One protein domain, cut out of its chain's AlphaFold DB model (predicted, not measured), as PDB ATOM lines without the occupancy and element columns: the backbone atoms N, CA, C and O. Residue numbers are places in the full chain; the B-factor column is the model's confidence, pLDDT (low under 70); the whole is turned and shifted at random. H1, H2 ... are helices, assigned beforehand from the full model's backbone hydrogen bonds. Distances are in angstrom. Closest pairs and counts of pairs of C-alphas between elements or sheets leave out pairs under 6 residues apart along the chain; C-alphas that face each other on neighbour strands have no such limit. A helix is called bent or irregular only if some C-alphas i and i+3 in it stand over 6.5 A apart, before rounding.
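This is residues 510 to 596 of the 698 residues of the protein "RRM domain-containing protein" of Shinella sp. JR1-6 (UniProt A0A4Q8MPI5). What is the main picture? The longest helix, H1, is the hub of a compact all-helix domain: H2 packs on the later part of H1 and has H3 set about perpendicular to it, while H4 packs on the last residues of H1 and H5 folds back alongside H1. What is it made of? The printed part has 87 residues with five named helices, H1, H2, H3, H4 and H5 in chain order, and no named strand. How large is it? It is compact and rounded, with a radius of gyration of the C-alphas of 11.8 A and spans of 30 by 27 by 21 A.

What touches H1, residues 510 to 524? With residues 520 to 524 alone it touches H4, residues 575 to 586, about perpendicular at 76 degrees; the closest C-alphas, of Ser 524 and Met 581, are 4.2 A apart. With residues 519 to 523 alone it touches H2, residues 534 to 543, at a steep tilt of 64 degrees, opposite ways, the closest C-alphas, of Ala 522 and Leu 543, being 5.7 A apart. It also touches H5, residues 588 to 594, at a shallow tilt of 21 degrees, opposite ways, the closest C-alphas, of Glu 513 and Leu 594, being 7.0 A apart. What lies beyond? H2 touches H3, residues 554 to 563, about perpendicular at 85 degrees, with the closest C-alphas, of Ser 537 and Pro 554, 5.1 A apart. H4 touches H5 with residues 576 to 580 alone, about perpendicular at 77 degrees, the closest C-alphas, of Leu 580 and Val 589, being 6.5 A apart. H3 is apart from H1, H4 and H5. How are the helix backbones? Each O i to N i+4 pair is within hydrogen-bond range in H1, H2, H3 and H5, and 6 of 8 in H4.

Where is H1 found? It runs 21.4 A from C-alpha 510 at (-34.997, 32.050, 10.632) to C-alpha 524 at (-24.683, 17.906, -1.610). How long are the others? From first to last C-alpha H2 measures 14.6 A, H3 14.5 A, H4 15.8 A and H5 9.9 A, ending at C-alpha 594 at (-24.715, 30.834, 7.271). Is any helix uneven? H4 is irregular, with C-alphas 582 and 585 9.5 A apart.

How far does it reach? The two C-alphas farthest apart, of Gly 535 and Gly 596, are 33.0 A apart, and the printed part has no cut. Which links are long? The link from H3 to H4, 11 residues, is long; H4 to H5 is tight, and H1 to H2 and H2 to H3 are short. Where is the model's confidence low? The mean pLDDT of the printed part is 86.0, and residues 585 to 596 are under 70.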
ATOM      1  N   ASP A 510     -34.953  33.398  10.057       85.88
ATOM      2  CA  ASP A 510     -34.997  32.050  10.632       85.88
ATOM      3  C   ASP A 510     -35.498  30.985   9.639       85.88
ATOM      4  O   ASP A 510     -34.859  29.953   9.420       85.88
ATOM      5  N   VAL A 511     -36.624  31.255   8.972       88.06
ATOM      6  CA  VAL A 511     -37.205  30.330   7.988       88.06
ATOM      7  C   VAL A 511     -36.330  30.237   6.735       88.06
ATOM      8  O   VAL A 511     -36.246  29.172   6.114       88.06
ATOM      9  N   LEU A 512     -35.697  31.347   6.341       88.56
ATOM     10  CA  LEU A 512     -34.819  31.411   5.171       88.56
ATOM     11  C   LEU A 512     -33.514  30.649   5.403       88.56
ATOM     12  O   LEU A 512     -33.152  29.826   4.565       88.56
ATOM     13  N   GLU A 513     -32.854  30.867   6.539       86.06
ATOM     14  CA  GLU A 513     -31.626  30.170   6.933       86.06
ATOM     15  C   GLU A 513     -31.844  28.658   6.995       86.06
ATOM     16  O   GLU A 513     -31.084  27.896   6.389       86.06
ATOM     17  N   LEU A 514     -32.930  28.216   7.643       88.88
ATOM     18  CA  LEU A 514     -33.288  26.800   7.692       88.88
ATOM     19  C   LEU A 514     -33.518  26.233   6.284       88.88
ATOM     20  O   LEU A 514     -32.952  25.199   5.925       88.88
ATOM     21  N   SER A 515     -34.300  26.933   5.457       91.06
ATOM     22  CA  SER A 515     -34.622  26.465   4.104       91.06
ATOM     23  C   SER A 515     -33.395  26.407   3.185       91.06
ATOM     24  O   SER A 515     -33.296  25.502   2.353       91.06
ATOM     25  N   LEU A 516     -32.462  27.356   3.316       90.19
ATOM     26  CA  LEU A 516     -31.198  27.366   2.574       90.19
ATOM     27  C   LEU A 516     -30.269  26.243   3.038       90.19
ATOM     28  O   LEU A 516     -29.696  25.550   2.202       90.19
ATOM     29  N   SER A 517     -30.165  26.013   4.348       88.50
ATOM     30  CA  SER A 517     -29.376  24.913   4.913       88.50
ATOM     31  C   SER A 517     -29.862  23.544   4.416       88.50
ATOM     32  O   SER A 517     -29.075  22.710   3.951       88.50
ATOM     33  N   GLU A 518     -31.179  23.328   4.414       91.62
ATOM     34  CA  GLU A 518     -31.804  22.129   3.849       91.62
ATOM     35  C   GLU A 518     -31.556  21.999   2.338       91.62
ATOM     36  O   GLU A 518     -31.266  20.903   1.853       91.62
ATOM     37  N   LEU A 519     -31.613  23.110   1.591       92.50
ATOM     38  CA  LEU A 519     -31.310  23.138   0.158       92.50
ATOM     39  C   LEU A 519     -29.855  22.766  -0.125       92.50
ATOM     40  O   LEU A 519     -29.598  21.923  -0.984       92.50
ATOM     41  N   TYR A 520     -28.907  23.349   0.601       91.06
ATOM     42  CA  TYR A 520     -27.487  23.031   0.470       91.06
ATOM     43  C   TYR A 520     -27.203  21.568   0.815       91.06
ATOM     44  O   TYR A 520     -26.471  20.886   0.095       91.06
ATOM     45  N   THR A 521     -27.872  21.046   1.842       90.38
ATOM     46  CA  THR A 521     -27.810  19.623   2.190       90.38
ATOM     47  C   THR A 521     -28.360  18.744   1.065       90.38
ATOM     48  O   THR A 521     -27.724  17.754   0.701       90.38
ATOM     49  N   ALA A 522     -29.502  19.097   0.470       92.00
ATOM     50  CA  ALA A 522     -30.077  18.362  -0.656       92.00
ATOM     51  C   ALA A 522     -29.159  18.388  -1.890       92.00
ATOM     52  O   ALA A 522     -28.927  17.343  -2.496       92.00
ATOM     53  N   LEU A 523     -28.578  19.546  -2.219       91.31
ATOM     54  CA  LEU A 523     -27.626  19.697  -3.325       91.31
ATOM     55  C   LEU A 523     -26.374  18.838  -3.131       91.31
ATOM     56  O   LEU A 523     -25.919  18.217  -4.087       91.31
ATOM     57  N   SER A 524     -25.858  18.739  -1.902       89.50
ATOM     58  CA  SER A 524     -24.683  17.906  -1.610       89.50
ATOM     59  C   SER A 524     -24.910  16.404  -1.828       89.50
ATOM     60  O   SER A 524     -23.954  15.659  -2.018       89.50
ATOM     61  N   LYS A 525     -26.171  15.952  -1.823       90.12
ATOM     62  CA  LYS A 525     -26.556  14.548  -2.036       90.12
ATOM     63  C   LYS A 525     -26.858  14.219  -3.500       90.12
ATOM     64  O   LYS A 525     -27.084  13.055  -3.822       90.12
ATOM     65  N   MET A 526     -26.908  15.223  -4.375       91.69
ATOM     66  CA  MET A 526     -27.182  15.008  -5.794       91.69
ATOM     67  C   MET A 526     -25.951  14.442  -6.516       91.69
ATOM     68  O   MET A 526     -24.825  14.814  -6.188       91.69
ATOM     69  N   PRO A 527     -26.133  13.589  -7.538       87.25
ATOM     70  CA  PRO A 527     -25.035  13.186  -8.407       87.25
ATOM     71  C   PRO A 527     -24.523  14.384  -9.219       87.25
ATOM     72  O   PRO A 527     -25.295  15.270  -9.594       87.25
ATOM     73  N   TYR A 528     -23.220  14.401  -9.512       88.06
ATOM     74  CA  TYR A 528     -22.624  15.436 -10.354       88.06
ATOM     75  C   TYR A 528     -23.251  15.432 -11.753       88.06
ATOM     76  O   TYR A 528     -23.374  14.385 -12.387       88.06
ATOM     77  N   SER A 529     -23.603  16.620 -12.245       87.38
ATOM     78  CA  SER A 529     -24.055  16.837 -13.616       87.38
ATOM     79  C   SER A 529     -23.337  18.046 -14.196       87.38
ATOM     80  O   SER A 529     -23.310  19.102 -13.571       87.38
ATOM     81  N   SER A 530     -22.801  17.918 -15.409       84.81
ATOM     82  CA  SER A 530     -22.166  19.027 -16.133       84.81
ATOM     83  C   SER A 530     -23.169  20.078 -16.627       84.81
ATOM     84  O   SER A 530     -22.765  21.162 -17.045       84.81
ATOM     85  N   HIS A 531     -24.469  19.772 -16.585       91.00
ATOM     86  CA  HIS A 531     -25.543  20.691 -16.949       91.00
ATOM     87  C   HIS A 531     -26.743  20.530 -16.007       91.00
ATOM     88  O   HIS A 531     -27.267  19.428 -15.821       91.00
ATOM     89  N   ILE A 532     -27.182  21.630 -15.402       91.00
ATOM     90  CA  ILE A 532     -28.275  21.649 -14.430       91.00
ATOM     91  C   ILE A 532     -29.593  21.954 -15.142       91.00
ATOM     92  O   ILE A 532     -29.886  23.093 -15.505       91.00
ATOM     93  N   ASP A 533     -30.399  20.917 -15.340       90.88
ATOM     94  CA  ASP A 533     -31.658  20.980 -16.074       90.88
ATOM     95  C   ASP A 533     -32.895  20.832 -15.163       90.88
ATOM     96  O   ASP A 533     -32.837  20.806 -13.924       90.88
ATOM     97  N   LEU A 534     -34.071  20.737 -15.790       91.31
ATOM     98  CA  LEU A 534     -35.320  20.536 -15.063       91.31
ATOM     99  C   LEU A 534     -35.362  19.177 -14.340       91.31
ATOM    100  O   LEU A 534     -36.015  19.065 -13.304       91.31
ATOM    101  N   GLY A 535     -34.674  18.154 -14.855       91.06
ATOM    102  CA  GLY A 535     -34.551  16.849 -14.206       91.06
ATOM    103  C   GLY A 535     -33.778  16.946 -12.894       91.06
ATOM    104  O   GLY A 535     -34.277  16.509 -11.854       91.06
ATOM    105  N   PHE A 536     -32.624  17.615 -12.915       92.06
ATOM    106  CA  PHE A 536     -31.807  17.862 -11.727       92.06
ATOM    107  C   PHE A 536     -32.596  18.612 -10.648       92.06
ATOM    108  O   PHE A 536     -32.662  18.173  -9.501       92.06
ATOM    109  N   SER A 537     -33.267  19.708 -11.020       91.81
ATOM    110  CA  SER A 537     -34.067  20.495 -10.067       91.81
ATOM    111  C   SER A 537     -35.233  19.705  -9.455       91.81
ATOM    112  O   SER A 537     -35.497  19.844  -8.261       91.81
ATOM    113  N   LYS A 538     -35.899  18.827 -10.222       92.75
ATOM    114  CA  LYS A 538     -36.917  17.902  -9.688       92.75
ATOM    115  C   LYS A 538     -36.319  16.904  -8.695       92.75
ATOM    116  O   LYS A 538     -36.957  16.620  -7.684       92.75
ATOM    117  N   GLY A 539     -35.106  16.415  -8.957       92.44
ATOM    118  CA  GLY A 539     -34.362  15.552  -8.037       92.44
ATOM    119  C   GLY A 539     -34.052  16.246  -6.711       92.44
ATOM    120  O   GLY A 539     -34.370  15.707  -5.654       92.44
ATOM    121  N   VAL A 540     -33.546  17.485  -6.755       92.75
ATOM    122  CA  VAL A 540     -33.308  18.298  -5.546       92.75
ATOM    123  C   VAL A 540     -34.608  18.505  -4.765       92.75
ATOM    124  O   VAL A 540     -34.645  18.301  -3.556       92.75
ATOM    125  N   ILE A 541     -35.697  18.854  -5.455       93.31
ATOM    126  CA  ILE A 541     -37.020  19.061  -4.846       93.31
ATOM    127  C   ILE A 541     -37.538  17.808  -4.133       93.31
ATOM    128  O   ILE A 541     -38.165  17.930  -3.082       93.31
ATOM    129  N   ALA A 542     -37.278  16.614  -4.668       93.00
ATOM    130  CA  ALA A 542     -37.687  15.358  -4.042       93.00
ATOM    131  C   ALA A 542     -36.955  15.089  -2.711       93.00
ATOM    132  O   ALA A 542     -37.510  14.420  -1.841       93.00
ATOM    133  N   LEU A 543     -35.747  15.637  -2.542       93.31
ATOM    134  CA  LEU A 543     -34.943  15.526  -1.321       93.31
ATOM    135  C   LEU A 543     -35.269  16.605  -0.274       93.31
ATOM    136  O   LEU A 543     -34.850  16.476   0.877       93.31
ATOM    137  N   LEU A 544     -35.996  17.662  -0.650       93.62
ATOM    138  CA  LEU A 544     -36.344  18.771   0.240       93.62
ATOM    139  C   LEU A 544     -37.551  18.445   1.145       93.62
ATOM    140  O   LEU A 544     -38.555  17.902   0.664       93.62
ATOM    141  N   PRO A 545     -37.541  18.851   2.432       93.19
ATOM    142  CA  PRO A 545     -38.706  18.755   3.316       93.19
ATOM    143  C   PRO A 545     -39.942  19.473   2.759       93.19
ATOM    144  O   PRO A 545     -39.830  20.432   1.999       93.19
ATOM    145  N   ILE A 546     -41.147  19.019   3.132       88.88
ATOM    146  CA  ILE A 546     -42.414  19.614   2.646       88.88
ATOM    147  C   ILE A 546     -42.522  21.090   3.063       88.88
ATOM    148  O   ILE A 546     -43.076  21.903   2.327       88.88
ATOM    149  N   SER A 547     -41.954  21.430   4.219       89.00
ATOM    150  CA  SER A 547     -41.878  22.780   4.777       89.00
ATOM    151  C   SER A 547     -40.908  23.712   4.043       89.00
ATOM    152  O   SER A 547     -40.991  24.924   4.240       89.00
ATOM    153  N   ASN A 548     -40.006  23.189   3.206       92.44
ATOM    154  CA  ASN A 548     -38.979  23.996   2.555       92.44
ATOM    155  C   ASN A 548     -39.578  24.899   1.469       92.44
ATOM    156  O   ASN A 548     -40.247  24.443   0.537       92.44
ATOM    157  N   ILE A 549     -39.277  26.194   1.543       91.31
ATOM    158  CA  ILE A 549     -39.877  27.202   0.660       91.31
ATOM    159  C   ILE A 549     -39.460  27.061  -0.814       91.31
ATOM    160  O   ILE A 549     -40.185  27.511  -1.702       91.31
ATOM    161  N   TYR A 550     -38.321  26.421  -1.095       92.50
ATOM    162  CA  TYR A 550     -37.789  26.246  -2.449       92.50
ATOM    163  C   TYR A 550     -38.293  24.968  -3.135       92.50
ATOM    164  O   TYR A 550     -38.039  24.758  -4.323       92.50
ATOM    165  N   ARG A 551     -39.073  24.141  -2.429       90.56
ATOM    166  CA  ARG A 551     -39.622  22.878  -2.945       90.56
ATOM    167  C   ARG A 551     -40.671  23.066  -4.052       90.56
ATOM    168  O   ARG A 551     -40.878  22.179  -4.871       90.56
ATOM    169  N   ALA A 552     -41.365  24.203  -4.083       80.94
ATOM    170  CA  ALA A 552     -42.615  24.339  -4.834       80.94
ATOM    171  C   ALA A 552     -42.470  24.369  -6.368       80.94
ATOM    172  O   ALA A 552     -43.422  24.026  -7.069       80.94
ATOM    173  N   ASN A 553     -41.337  24.827  -6.918       88.44
ATOM    174  CA  ASN A 553     -41.217  25.042  -8.363       88.44
ATOM    175  C   ASN A 553     -39.786  24.800  -8.897       88.44
ATOM    176  O   ASN A 553     -38.891  25.594  -8.596       88.44
ATOM    177  N   PRO A 554     -39.574  23.784  -9.762       89.06
ATOM    178  CA  PRO A 554     -38.249  23.436 -10.294       89.06
ATOM    179  C   PRO A 554     -37.619  24.537 -11.157       89.06
ATOM    180  O   PRO A 554     -36.413  24.759 -11.101       89.06
ATOM    181  N   ILE A 555     -38.426  25.298 -11.905       91.19
ATOM    182  CA  ILE A 555     -37.933  26.407 -12.737       91.19
ATOM    183  C   ILE A 555     -37.435  27.554 -11.851       91.19
ATOM    184  O   ILE A 555     -36.393  28.153 -12.124       91.19
ATOM    185  N   ARG A 556     -38.165  27.865 -10.770       91.69
ATOM    186  CA  ARG A 556     -37.728  28.886  -9.804       91.69
ATOM    187  C   ARG A 556     -36.455  28.464  -9.081       91.69
ATOM    188  O   ARG A 556     -35.607  29.318  -8.859       91.69
ATOM    189  N   LEU A 557     -36.302  27.176  -8.778       93.25
ATOM    190  CA  LEU A 557     -35.085  26.663  -8.159       93.25
ATOM    191  C   LEU A 557     -33.858  26.897  -9.053       93.25
ATOM    192  O   LEU A 557     -32.863  27.423  -8.575       93.25
ATOM    193  N   ILE A 558     -33.941  26.625 -10.359       93.00
ATOM    194  CA  ILE A 558     -32.837  26.927 -11.294       93.00
ATOM    195  C   ILE A 558     -32.502  28.428 -11.289       93.00
ATOM    196  O   ILE A 558     -31.331  28.801 -11.239       93.00
ATOM    197  N   LYS A 559     -33.517  29.305 -11.296       93.12
ATOM    198  CA  LYS A 559     -33.300  30.760 -11.194       93.12
ATOM    199  C   LYS A 559     -32.593  31.144  -9.888       93.12
ATOM    200  O   LYS A 559     -31.686  31.969  -9.923       93.12
ATOM    201  N   LEU A 560     -32.973  30.535  -8.764       93.50
ATOM    202  CA  LEU A 560     -32.330  30.760  -7.470       93.50
ATOM    203  C   LEU A 560     -30.862  30.324  -7.482       93.50
ATOM    204  O   LEU A 560     -30.008  31.090  -7.052       93.50
ATOM    205  N   LEU A 561     -30.555  29.136  -8.012       93.44
ATOM    206  CA  LEU A 561     -29.177  28.636  -8.083       93.44
ATOM    207  C   LEU A 561     -28.262  29.588  -8.872       93.44
ATOM    208  O   LEU A 561     -27.111  29.777  -8.483       93.44
ATOM    209  N   LYS A 562     -28.782  30.236  -9.927       93.19
ATOM    210  CA  LYS A 562     -28.061  31.305 -10.646       93.19
ATOM    211  C   LYS A 562     -27.794  32.515  -9.759       93.19
ATOM    212  O   LYS A 562     -26.685  33.030  -9.734       93.19
ATOM    213  N   MET A 563     -28.804  32.969  -9.015       90.25
ATOM    214  CA  MET A 563     -28.680  34.131  -8.125       90.25
ATOM    215  C   MET A 563     -27.716  33.886  -6.956       90.25
ATOM    216  O   MET A 563     -27.044  34.815  -6.516       90.25
ATOM    217  N   LEU A 564     -27.621  32.643  -6.479       90.06
ATOM    218  CA  LEU A 564     -26.673  32.230  -5.438       90.06
ATOM    219  C   LEU A 564     -25.257  31.955  -5.977       90.06
ATOM    220  O   LEU A 564     -24.361  31.635  -5.192       90.06
ATOM    221  N   ASP A 565     -25.038  32.111  -7.287       90.19
ATOM    222  CA  ASP A 565     -23.765  31.831  -7.965       90.19
ATOM    223  C   ASP A 565     -23.315  30.363  -7.813       90.19
ATOM    224  O   ASP A 565     -22.133  30.040  -7.712       90.19
ATOM    225  N   LEU A 566     -24.287  29.446  -7.752       91.06
ATOM    226  CA  LEU A 566     -24.058  27.997  -7.740       91.06
ATOM    227  C   LEU A 566     -24.044  27.419  -9.160       91.06
ATOM    228  O   LEU A 566     -23.411  26.397  -9.418       91.06
ATOM    229  N   ILE A 567     -24.725  28.079 -10.096       93.62
ATOM    230  CA  ILE A 567     -24.676  27.753 -11.521       93.62
ATOM    231  C   ILE A 567     -24.543  29.034 -12.343       93.62
ATOM    232  O   ILE A 567     -25.028  30.089 -11.936       93.62
ATOM    233  N   ASP A 568     -23.914  28.941 -13.509       91.19
ATOM    234  CA  ASP A 568     -23.738  30.079 -14.409       91.19
ATOM    235  C   ASP A 568     -24.978  30.348 -15.294       91.19
ATOM    236  O   ASP A 568     -26.039  29.715 -15.186       91.19
ATOM    237  N   SER A 569     -24.864  31.317 -16.207       89.81
ATOM    238  CA  SER A 569     -25.940  31.658 -17.143       89.81
ATOM    239  C   SER A 569     -26.292  30.514 -18.105       89.81
ATOM    240  O   SER A 569     -27.466  30.405 -18.480       89.81
ATOM    241  N   ALA A 570     -25.331  29.640 -18.422       91.31
ATOM    242  CA  ALA A 570     -25.459  28.450 -19.265       91.31
ATOM    243  C   ALA A 570     -25.905  27.187 -18.493       91.31
ATOM    244  O   ALA A 570     -25.939  26.095 -19.064       91.31
ATOM    245  N   ASN A 571     -26.299  27.335 -17.220       93.69
ATOM    246  CA  ASN A 571     -26.671  26.258 -16.297       93.69
ATOM    247  C   ASN A 571     -25.541  25.250 -16.009       93.69
ATOM    248  O   ASN A 571     -25.817  24.089 -15.704       93.69
ATOM    249  N   GLN A 572     -24.280  25.654 -16.110       93.88
ATOM    250  CA  GLN A 572     -23.153  24.820 -15.698       93.88
ATOM    251  C   GLN A 572     -22.851  25.042 -14.206       93.88
ATOM    252  O   GLN A 572     -22.972  26.175 -13.730       93.88
ATOM    253  N   PRO A 573     -22.472  23.996 -13.446       93.12
ATOM    254  CA  PRO A 573     -22.034  24.148 -12.059       93.12
ATOM    255  C   PRO A 573     -20.844  25.102 -11.935       93.12
ATOM    256  O   PRO A 573     -19.832  24.928 -12.615       93.12
ATOM    257  N   THR A 574     -20.925  26.069 -11.025       92.88
ATOM    258  CA  THR A 574     -19.764  26.889 -10.658       92.88
ATOM    259  C   THR A 574     -18.832  26.105  -9.731       92.88
ATOM    260  O   THR A 574     -19.218  25.096  -9.135       92.88
ATOM    261  N   ALA A 575     -17.606  26.602  -9.535       87.75
ATOM    262  CA  ALA A 575     -16.672  26.038  -8.551       87.75
ATOM    263  C   ALA A 575     -17.300  25.925  -7.147       87.75
ATOM    264  O   ALA A 575     -17.016  24.984  -6.410       87.75
ATOM    265  N   ARG A 576     -18.211  26.849  -6.823       88.44
ATOM    266  CA  ARG A 576     -18.930  26.928  -5.552       88.44
ATOM    267  C   ARG A 576     -19.869  25.736  -5.342       88.44
ATOM    268  O   ARG A 576     -19.860  25.121  -4.278       88.44
ATOM    269  N   LEU A 577     -20.637  25.362  -6.368       88.88
ATOM    270  CA  LEU A 577     -21.494  24.175  -6.312       88.88
ATOM    271  C   LEU A 577     -20.670  22.885  -6.295       88.88
ATOM    272  O   LEU A 577     -20.996  21.969  -5.545       88.88
ATOM    273  N   VAL A 578     -19.579  22.822  -7.062       88.94
ATOM    274  CA  VAL A 578     -18.682  21.655  -7.059       88.94
ATOM    275  C   VAL A 578     -18.078  21.430  -5.671       88.94
ATOM    276  O   VAL A 578     -18.090  20.304  -5.176       88.94
ATOM    277  N   GLU A 579     -17.615  22.489  -5.008       86.94
ATOM    278  CA  GLU A 579     -17.095  22.402  -3.642       86.94
ATOM    279  C   GLU A 579     -18.163  21.927  -2.647       86.94
ATOM    280  O   GLU A 579     -17.890  21.053  -1.819       86.94
ATOM    281  N   LEU A 580     -19.385  22.459  -2.751       86.94
ATOM    282  CA  LEU A 580     -20.516  22.051  -1.919       86.94
ATOM    283  C   LEU A 580     -20.830  20.552  -2.072       86.94
ATOM    284  O   LEU A 580     -21.072  19.868  -1.078       86.94
ATOM    285  N   MET A 581     -20.791  20.036  -3.302       85.56
ATOM    286  CA  MET A 581     -21.056  18.623  -3.595       85.56
ATOM    287  C   MET A 581     -19.927  17.697  -3.122       85.56
ATOM    288  O   MET A 581     -20.196  16.572  -2.718       85.56
ATOM    289  N   GLN A 582     -18.673  18.156  -3.138       83.06
ATOM    290  CA  GLN A 582     -17.518  17.346  -2.727       83.06
ATOM    291  C   GLN A 582     -17.304  17.315  -1.212       83.06
ATOM    292  O   GLN A 582     -16.958  16.273  -0.658       83.06
ATOM    293  N   LYS A 583     -17.467  18.459  -0.539       78.44
ATOM    294  CA  LYS A 583     -17.177  18.602   0.899       78.44
ATOM    295  C   LYS A 583     -18.423  18.485   1.779       78.44
ATOM    296  O   LYS A 583     -18.289  18.382   2.994       78.44
ATOM    297  N   GLY A 584     -19.621  18.480   1.195       70.25
ATOM    298  CA  GLY A 584     -20.872  18.311   1.930       70.25
ATOM    299  C   GLY A 584     -21.142  19.430   2.951       70.25
ATOM    300  O   GLY A 584     -20.673  20.555   2.768       70.25
ATOM    301  N   PRO A 585     -21.891  19.156   4.037       60.00
ATOM    302  CA  PRO A 585     -22.303  20.159   5.025       60.00
ATOM    303  C   PRO A 585     -21.150  20.867   5.768       60.00
ATOM    304  O   PRO A 585     -21.365  21.895   6.404       60.00
ATOM    305  N   SER A 586     -19.921  20.347   5.679       58.78
ATOM    306  CA  SER A 586     -18.698  20.952   6.223       58.78
ATOM    307  C   SER A 586     -17.954  21.857   5.226       58.78
ATOM    308  O   SER A 586     -16.851  22.315   5.535       58.78
ATOM    309  N   SER A 587     -18.526  22.136   4.044       64.38
ATOM    310  CA  SER A 587     -17.911  23.025   3.051       64.38
ATOM    311  C   SER A 587     -17.828  24.482   3.534       64.38
ATOM    312  O   SER A 587     -18.671  24.961   4.299       64.38
ATOM    313  N   GLY A 588     -16.809  25.204   3.053       61.03
ATOM    314  CA  GLY A 588     -16.641  26.634   3.323       61.03
ATOM    315  C   GLY A 588     -17.831  27.469   2.846       61.03
ATOM    316  O   GLY A 588     -18.176  28.438   3.502       61.03
ATOM    317  N   VAL A 589     -18.535  27.025   1.798       63.47
ATOM    318  CA  VAL A 589     -19.704  27.705   1.215       63.47
ATOM    319  C   VAL A 589     -20.849  27.838   2.223       63.47
ATOM    320  O   VAL A 589     -21.461  28.895   2.329       63.47
ATOM    321  N   ILE A 590     -21.115  26.784   3.000       65.88
ATOM    322  CA  ILE A 590     -22.187  26.783   4.009       65.88
ATOM    323  C   ILE A 590     -21.803  27.672   5.193       65.88
ATOM    324  O   ILE A 590     -22.645  28.393   5.715       65.88
ATOM    325  N   ARG A 591     -20.529  27.657   5.599       61.06
ATOM    326  CA  ARG A 591     -20.022  28.525   6.672       61.06
ATOM    327  C   ARG A 591     -20.010  29.999   6.256       61.06
ATOM    328  O   ARG A 591     -20.483  30.836   7.009       61.06
ATOM    329  N   GLU A 592     -19.551  30.312   5.049       64.38
ATOM    330  CA  GLU A 592     -19.560  31.673   4.496       64.38
ATOM    331  C   GLU A 592     -20.974  32.256   4.391       64.38
ATOM    332  O   GLU A 592     -21.174  33.428   4.709       64.38
ATOM    333  N   ASP A 593     -21.955  31.448   3.975       65.12
ATOM    334  CA  ASP A 593     -23.333  31.909   3.801       65.12
ATOM    335  C   ASP A 593     -24.138  31.927   5.116       65.12
ATOM    336  O   ASP A 593     -24.993  32.798   5.271       65.12
ATOM    337  N   LEU A 594     -23.887  31.005   6.061       62.75
ATOM    338  CA  LEU A 594     -24.715  30.834   7.271       62.75
ATOM    339  C   LEU A 594     -24.061  31.292   8.586       62.75
ATOM    340  O   LEU A 594     -24.783  31.515   9.551       62.75
ATOM    341  N   SER A 595     -22.729  31.410   8.691       54.25
ATOM    342  CA  SER A 595     -22.056  31.613   9.991       54.25
ATOM    343  C   SER A 595     -21.569  33.036  10.272       54.25
ATOM    344  O   SER A 595     -20.687  33.212  11.108       54.25
ATOM    345  N   GLY A 596     -22.104  34.058   9.600       48.94
ATOM    346  CA  GLY A 596     -21.928  35.467   9.990       48.94
ATOM    347  C   GLY A 596     -20.497  36.033   9.972       48.94
ATOM    348  O   GLY A 596     -20.333  37.232  10.180       48.94
TER     349      GLY A 596